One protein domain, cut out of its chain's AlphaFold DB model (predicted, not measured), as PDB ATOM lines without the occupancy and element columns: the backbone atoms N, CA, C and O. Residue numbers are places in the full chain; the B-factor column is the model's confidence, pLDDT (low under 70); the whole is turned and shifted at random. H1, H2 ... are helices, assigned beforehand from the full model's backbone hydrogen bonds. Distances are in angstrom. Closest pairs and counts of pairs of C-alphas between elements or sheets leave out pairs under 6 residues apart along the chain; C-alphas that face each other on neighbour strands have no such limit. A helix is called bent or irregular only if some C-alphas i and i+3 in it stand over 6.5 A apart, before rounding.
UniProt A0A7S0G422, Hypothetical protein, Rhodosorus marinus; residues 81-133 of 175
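This is residues 81 to 133 of the 175 residues of the protein "Hypothetical protein" of Rhodosorus marinus (UniProt A0A7S0G422). One long helix, H2, makes the backbone of the picture: the short helix H1 stands close to its first half, H3 is turned nearly square to it near its other end, and a long winding stretch with no named helix, residues 81 to 96, leads into H1. H1 and H3 sit at opposite ends of the domain, well away from each other. The printed part has 53 residues, with three named helices in the order H1, H2, H3 and no named strand, and its class is all helix. It is compact, with a radius of gyration of the C-alphas of 11.3 A, yet elongated in outline, spanning 30 by 19 by 16 A.

Start at C-alpha 81, at (33.234, 132.478, 117.485), and go through residues 81 to 96, where you meet no named element. Then find C-alpha 97 at (18.711, 137.964, 111.264), where H1 begins; it holds residues 97 to 102 and measures 8.8 A from first to last C-alpha. Next comes H2, residues 105 to 119, the longest helix, which runs 21.1 A from C-alpha 105 at (32.390, 137.638, 109.817). Last is H3, residues 123 to 131, 13.4 A long, ending at C-alpha 131 at (40.508, 141.796, 130.463). H3 is irregular, but only just: C-alphas 124 and 127 are 6.7 A apart.

Going along from H1, look first at Trp 100 and Arg 108, the closest C-alphas of H1 and H2, 6.6 A apart. The two helices are close but not clearly touching, and their centres are 13.6 A apart. They run opposite ways at a steep tilt of 36 degrees, only just past shallow. Further on, H2 touches H3 with residues 113 to 117 alone. The closest C-alphas of H2 and H3 are those of Lys 117 and Val 129, 6.8 A apart. The lines of H2 and H3 stand at 76 degrees, about perpendicular, though the line of H3 is a rough one. H1 and H3 are apart. In the backbones of H1 and H2, each O i to N i+4 pair is within hydrogen-bond range; in H3, 3 of 5 are.

The two C-alphas farthest apart are those of Ser 98 and Ala 131, at 31.5 A, while the first and last printed C-alphas, of Glu 81 and Pro 133, are 19.1 A apart. The printed part has no cut, and the links H1 to H2 and H2 to H3 are both tight. The mean pLDDT of the printed part is 82.7. Look for values under 70 at residues 83 to 87 and at residues 120 to 123, of which 123 belongs to H3.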
ATOM      1  N   GLU A  81      33.284 132.803 118.915       84.69
ATOM      2  CA  GLU A  81      33.234 132.478 117.485       84.69
ATOM      3  C   GLU A  81      32.188 133.317 116.723       84.69
ATOM      4  O   GLU A  81      31.258 133.865 117.301       84.69
ATOM      5  N   SER A  82      32.306 133.446 115.401       75.19
ATOM      6  CA  SER A  82      31.311 134.145 114.548       75.19
ATOM      7  C   SER A  82      30.263 133.184 113.940       75.19
ATOM      8  O   SER A  82      29.398 133.586 113.161       75.19
ATOM      9  N   ASN A  83      30.320 131.916 114.363       65.06
ATOM     10  CA  ASN A  83      29.661 130.730 113.813       65.06
ATOM     11  C   ASN A  83      30.097 130.372 112.383       65.06
ATOM     12  O   ASN A  83      30.102 131.189 111.463       65.06
ATOM     13  N   SER A  84      30.390 129.084 112.215       52.62
ATOM     14  CA  SER A  84      30.688 128.405 110.949       52.62
ATOM     15  C   SER A  84      29.450 128.216 110.060       52.62
ATOM     16  O   SER A  84      29.588 127.846 108.900       52.62
ATOM     17  N   ILE A  85      28.248 128.482 110.592       58.91
ATOM     18  CA  ILE A  85      26.964 128.379 109.890       58.91
ATOM     19  C   ILE A  85      26.371 129.797 109.794       58.91
ATOM     20  O   ILE A  85      25.911 130.329 110.808       58.91
ATOM     21  N   PRO A  86      26.396 130.445 108.613       59.31
ATOM     22  CA  PRO A  86      25.950 131.833 108.425       59.31
ATOM     23  C   PRO A  86      24.480 132.090 108.786       59.31
ATOM     24  O   PRO A  86      24.070 133.234 108.982       59.31
ATOM     25  N   GLU A  87      23.668 131.037 108.847       62.28
ATOM     26  CA  GLU A  87      22.212 131.148 108.833       62.28
ATOM     27  C   GLU A  87      21.590 131.432 110.201       62.28
ATOM     28  O   GLU A  87      20.532 132.074 110.259       62.28
ATOM     29  N   THR A  88      22.243 131.011 111.289       77.25
ATOM     30  CA  THR A  88      21.720 131.148 112.653       77.25
ATOM     31  C   THR A  88      22.304 132.382 113.331       77.25
ATOM     32  O   THR A  88      23.494 132.441 113.641       77.25
ATOM     33  N   ASN A  89      21.447 133.372 113.583       83.50
ATOM     34  CA  ASN A  89      21.781 134.555 114.365       83.50
ATOM     35  C   ASN A  89      21.781 134.204 115.869       83.50
ATOM     36  O   ASN A  89      20.722 133.856 116.392       83.50
ATOM     37  N   PRO A  90      22.923 134.299 116.578       82.50
ATOM     38  CA  PRO A  90      23.010 133.972 118.001       82.50
ATOM     39  C   PRO A  90      22.449 135.073 118.917       82.50
ATOM     40  O   PRO A  90      22.302 134.853 120.117       82.50
ATOM     41  N   ILE A  91      22.161 136.264 118.378       85.81
ATOM     42  CA  ILE A  91      21.751 137.455 119.137       85.81
ATOM     43  C   ILE A  91      20.510 138.140 118.526       85.81
ATOM     44  O   ILE A  91      20.521 139.350 118.287       85.81
ATOM     45  N   PRO A  92      19.399 137.409 118.292       86.56
ATOM     46  CA  PRO A  92      18.223 137.939 117.593       86.56
ATOM     47  C   PRO A  92      17.532 139.097 118.326       86.56
ATOM     48  O   PRO A  92      16.867 139.908 117.693       86.56
ATOM     49  N   ALA A  93      17.712 139.199 119.647       86.19
ATOM     50  CA  ALA A  93      17.198 140.308 120.448       86.19
ATOM     51  C   ALA A  93      17.978 141.623 120.252       86.19
ATOM     52  O   ALA A  93      17.491 142.675 120.644       86.19
ATOM     53  N   PHE A  94      19.190 141.564 119.689       87.94
ATOM     54  CA  PHE A  94      20.064 142.725 119.503       87.94
ATOM     55  C   PHE A  94      20.131 143.173 118.041       87.94
ATOM     56  O   PHE A  94      20.140 144.364 117.752       87.94
ATOM     57  N   VAL A  95      20.175 142.218 117.111       90.00
ATOM     58  CA  VAL A  95      20.328 142.469 115.675       90.00
ATOM     59  C   VAL A  95      19.376 141.564 114.908       90.00
ATOM     60  O   VAL A  95      19.224 140.391 115.245       90.00
ATOM     61  N   THR A  96      18.756 142.081 113.846       90.81
ATOM     62  CA  THR A  96      17.878 141.284 112.983       90.81
ATOM     63  C   THR A  96      18.666 140.217 112.224       90.81
ATOM     64  O   THR A  96      19.802 140.425 111.796       90.81
ATOM     65  N   SER A  97      18.054 139.055 111.997       88.88
ATOM     66  CA  SER A  97      18.711 137.964 111.264       88.88
ATOM     67  C   SER A  97      19.068 138.337 109.819       88.88
ATOM     68  O   SER A  97      20.044 137.815 109.285       88.88
ATOM     69  N   SER A  98      18.321 139.253 109.193       89.62
ATOM     70  CA  SER A  98      18.636 139.778 107.858       89.62
ATOM     71  C   SER A  98      19.925 140.599 107.859       89.62
ATOM     72  O   SER A  98      20.783 140.376 107.008       89.62
ATOM     73  N   TYR A  99      20.098 141.488 108.842       89.69
ATOM     74  CA  TYR A  99      21.327 142.259 108.995       89.69
ATOM     75  C   TYR A  99      22.505 141.345 109.332       89.69
ATOM     76  O   TYR A  99      23.533 141.409 108.671       89.69
ATOM     77  N   TRP A 100      22.347 140.427 110.291       88.44
ATOM     78  CA  TRP A 100      23.397 139.472 110.666       88.44
ATOM     79  C   TRP A 100      23.973 138.720 109.457       88.44
ATOM     80  O   TRP A 100      25.191 138.620 109.316       88.44
ATOM     81  N   ARG A 101      23.103 138.230 108.564       87.62
ATOM     82  CA  ARG A 101      23.499 137.469 107.368       87.62
ATOM     83  C   ARG A 101      24.214 138.311 106.315       87.62
ATOM     84  O   ARG A 101      25.066 137.776 105.615       87.62
ATOM     85  N   SER A 102      23.883 139.596 106.193       89.44
ATOM     86  CA  SER A 102      24.547 140.483 105.231       89.44
ATOM     87  C   SER A 102      25.922 140.953 105.702       89.44
ATOM     88  O   SER A 102      26.702 141.460 104.898       89.44
ATOM     89  N   GLN A 103      26.242 140.780 106.989       89.44
ATOM     90  CA  GLN A 103      27.489 141.272 107.554       89.44
ATOM     91  C   GLN A 103      28.669 140.298 107.386       89.44
ATOM     92  O   GLN A 103      28.543 139.081 107.596       89.44
ATOM     93  N   PRO A 104      29.876 140.828 107.110       88.50
ATOM     94  CA  PRO A 104      31.095 140.032 107.118       88.50
ATOM     95  C   PRO A 104      31.384 139.478 108.522       88.50
ATOM     96  O   PRO A 104      30.928 140.001 109.543       88.50
ATOM     97  N   TRP A 105      32.165 138.398 108.582       87.75
ATOM     98  CA  TRP A 105      32.390 137.638 109.817       87.75
ATOM     99  C   TRP A 105      32.989 138.475 110.960       87.75
ATOM    100  O   TRP A 105      32.657 138.226 112.120       87.75
ATOM    101  N   TRP A 106      33.827 139.474 110.654       88.69
ATOM    102  CA  TRP A 106      34.445 140.354 111.652       88.69
ATOM    103  C   TRP A 106      33.440 141.335 112.266       88.69
ATOM    104  O   TRP A 106      33.505 141.596 113.464       88.69
ATOM    105  N   VAL A 107      32.461 141.822 111.490       89.31
ATOM    106  CA  VAL A 107      31.367 142.658 112.019       89.31
ATOM    107  C   VAL A 107      30.474 141.812 112.919       89.31
ATOM    108  O   VAL A 107      30.151 142.227 114.027       89.31
ATOM    109  N   ARG A 108      30.144 140.587 112.500       89.44
ATOM    110  CA  ARG A 108      29.405 139.625 113.334       89.44
ATOM    111  C   ARG A 108      30.111 139.343 114.665       89.44
ATOM    112  O   ARG A 108      29.465 139.319 115.711       89.44
ATOM    113  N   LEU A 109      31.437 139.193 114.646       90.44
ATOM    114  CA  LEU A 109      32.236 139.007 115.858       90.44
ATOM    115  C   LEU A 109      32.205 140.252 116.761       90.44
ATOM    116  O   LEU A 109      31.988 140.128 117.966       90.44
ATOM    117  N   ALA A 110      32.358 141.447 116.180       90.62
ATOM    118  CA  ALA A 110      32.269 142.709 116.910       90.62
ATOM    119  C   ALA A 110      30.887 142.905 117.556       90.62
ATOM    120  O   ALA A 110      30.802 143.262 118.730       90.62
ATOM    121  N   LEU A 111      29.805 142.593 116.838       89.94
ATOM    122  CA  LEU A 111      28.440 142.643 117.367       89.94
ATOM    123  C   LEU A 111      28.244 141.692 118.548       89.94
ATOM    124  O   LEU A 111      27.661 142.090 119.553       89.94
ATOM    125  N   ARG A 112      28.759 140.456 118.464       88.31
ATOM    126  CA  ARG A 112      28.719 139.519 119.599       88.31
ATOM    127  C   ARG A 112      29.484 140.058 120.802       88.31
ATOM    128  O   ARG A 112      28.999 139.933 121.923       88.31
ATOM    129  N   LEU A 113      30.650 140.665 120.581       89.94
ATOM    130  CA  LEU A 113      31.450 141.251 121.653       89.94
ATOM    131  C   LEU A 113      30.711 142.409 122.343       89.94
ATOM    132  O   LEU A 113      30.671 142.471 123.572       89.94
ATOM    133  N   VAL A 114      30.088 143.300 121.564       89.50
ATOM    134  CA  VAL A 114      29.290 144.421 122.086       89.50
ATOM    135  C   VAL A 114      28.064 143.916 122.844       89.50
ATOM    136  O   VAL A 114      27.824 144.351 123.967       89.50
ATOM    137  N   TYR A 115      27.325 142.962 122.275       88.38
ATOM    138  CA  TYR A 115      26.173 142.346 122.929       88.38
ATOM    139  C   TYR A 115      26.547 141.714 124.274       88.38
ATOM    140  O   TYR A 115      25.843 141.895 125.272       88.38
ATOM    141  N   GLN A 116      27.685 141.016 124.317       87.06
ATOM    142  CA  GLN A 116      28.164 140.386 125.539       87.06
ATOM    143  C   GLN A 116      28.536 141.411 126.611       87.06
ATOM    144  O   GLN A 116      28.225 141.206 127.780       87.06
ATOM    145  N   LYS A 117      29.141 142.534 126.212       87.12
ATOM    146  CA  LYS A 117      29.441 143.644 127.122       87.12
ATOM    147  C   LYS A 117      28.177 144.298 127.699       87.12
ATOM    148  O   LYS A 117      28.232 144.817 128.804       87.12
ATOM    149  N   GLN A 118      27.074 144.330 126.950       85.00
ATOM    150  CA  GLN A 118      25.845 145.004 127.384       85.00
ATOM    151  C   GLN A 118      24.940 144.142 128.259       85.00
ATOM    152  O   GLN A 118      24.194 144.683 129.068       85.00
ATOM    153  N   THR A 119      24.952 142.824 128.061       77.06
ATOM    154  CA  THR A 119      23.895 141.968 128.613       77.06
ATOM    155  C   THR A 119      24.369 141.032 129.722       77.06
ATOM    156  O   THR A 119      23.538 140.321 130.274       77.06
ATOM    157  N   ASP A 120      25.676 140.965 130.012       69.94
ATOM    158  CA  ASP A 120      26.304 140.035 130.977       69.94
ATOM    159  C   ASP A 120      25.861 138.557 130.838       69.94
ATOM    160  O   ASP A 120      26.086 137.724 131.713       69.94
ATOM    161  N   LYS A 121      25.262 138.192 129.695       66.19
ATOM    162  CA  LYS A 121      24.521 136.935 129.508       66.19
ATOM    163  C   LYS A 121      25.410 135.697 129.467       66.19
ATOM    164  O   LYS A 121      24.950 134.625 129.841       66.19
ATOM    165  N   THR A 122      26.665 135.817 129.030       68.75
ATOM    166  CA  THR A 122      27.658 134.740 129.170       68.75
ATOM    167  C   THR A 122      28.651 135.051 130.297       68.75
ATOM    168  O   THR A 122      29.687 135.677 130.039       68.75
ATOM    169  N   PRO A 123      28.384 134.621 131.546       69.69
ATOM    170  CA  PRO A 123      29.248 134.940 132.683       69.69
ATOM    171  C   PRO A 123      30.677 134.413 132.493       69.69
ATOM    172  O   PRO A 123      31.624 135.042 132.951       69.69
ATOM    173  N   TYR A 124      30.860 133.331 131.733       76.38
ATOM    174  CA  TYR A 124      32.173 132.744 131.453       76.38
ATOM    175  C   TYR A 124      33.080 133.631 130.573       76.38
ATOM    176  O   TYR A 124      34.291 133.651 130.774       76.38
ATOM    177  N   LEU A 125      32.525 134.434 129.652       80.75
ATOM    178  CA  LEU A 125      33.309 135.395 128.852       80.75
ATOM    179  C   LEU A 125      33.458 136.763 129.523       80.75
ATOM    180  O   LEU A 125      34.200 137.605 129.018       80.75
ATOM    181  N   SER A 126      32.771 137.013 130.640       82.50
ATOM    182  CA  SER A 126      32.846 138.306 131.335       82.50
ATOM    183  C   SER A 126      34.285 138.647 131.738       82.50
ATOM    184  O   SER A 126      34.740 139.770 131.523       82.50
ATOM    185  N   GLY A 127      35.042 137.652 132.213       86.19
ATOM    186  CA  GLY A 127      36.455 137.798 132.548       86.19
ATOM    187  C   GLY A 127      37.312 138.196 131.345       86.19
ATOM    188  O   GLY A 127      38.109 139.128 131.445       86.19
ATOM    189  N   TYR A 128      37.080 137.580 130.182       87.31
ATOM    190  CA  TYR A 128      37.746 137.957 128.933       87.31
ATOM    191  C   TYR A 128      37.411 139.395 128.517       87.31
ATOM    192  O   TYR A 128      38.315 140.189 128.262       87.31
ATOM    193  N   VAL A 129      36.127 139.764 128.502       88.25
ATOM    194  CA  VAL A 129      35.677 141.113 128.113       88.25
ATOM    195  C   VAL A 129      36.238 142.184 129.051       88.25
ATOM    196  O   VAL A 129      36.644 143.254 128.594       88.25
ATOM    197  N   ASN A 130      36.317 141.894 130.349       86.12
ATOM    198  CA  ASN A 130      36.915 142.784 131.342       86.12
ATOM    199  C   ASN A 130      38.438 142.875 131.214       86.12
ATOM    200  O   ASN A 130      39.017 143.925 131.500       86.12
ATOM    201  N   ALA A 131      39.083 141.807 130.743       85.62
ATOM    202  CA  ALA A 131      40.508 141.796 130.463       85.62
ATOM    203  C   ALA A 131      40.876 142.551 129.174       85.62
ATOM    204  O   ALA A 131      42.044 142.916 129.028       85.62
ATOM    205  N   LEU A 132      39.945 142.843 128.259       88.31
ATOM    206  CA  LEU A 132      40.267 143.533 127.005       88.31
ATOM    207  C   LEU A 132      40.848 144.945 127.222       88.31
ATOM    208  O   LEU A 132      40.478 145.638 128.175       88.31
ATOM    209  N   PRO A 133      41.765 145.403 126.347       88.19
ATOM    210  CA  PRO A 133      42.224 146.788 126.353       88.19
ATOM    211  C   PRO A 133      41.060 147.770 126.186       88.19
ATOM    212  O   PRO A 133      40.102 147.509 125.458       88.19
TER     213      PRO A 133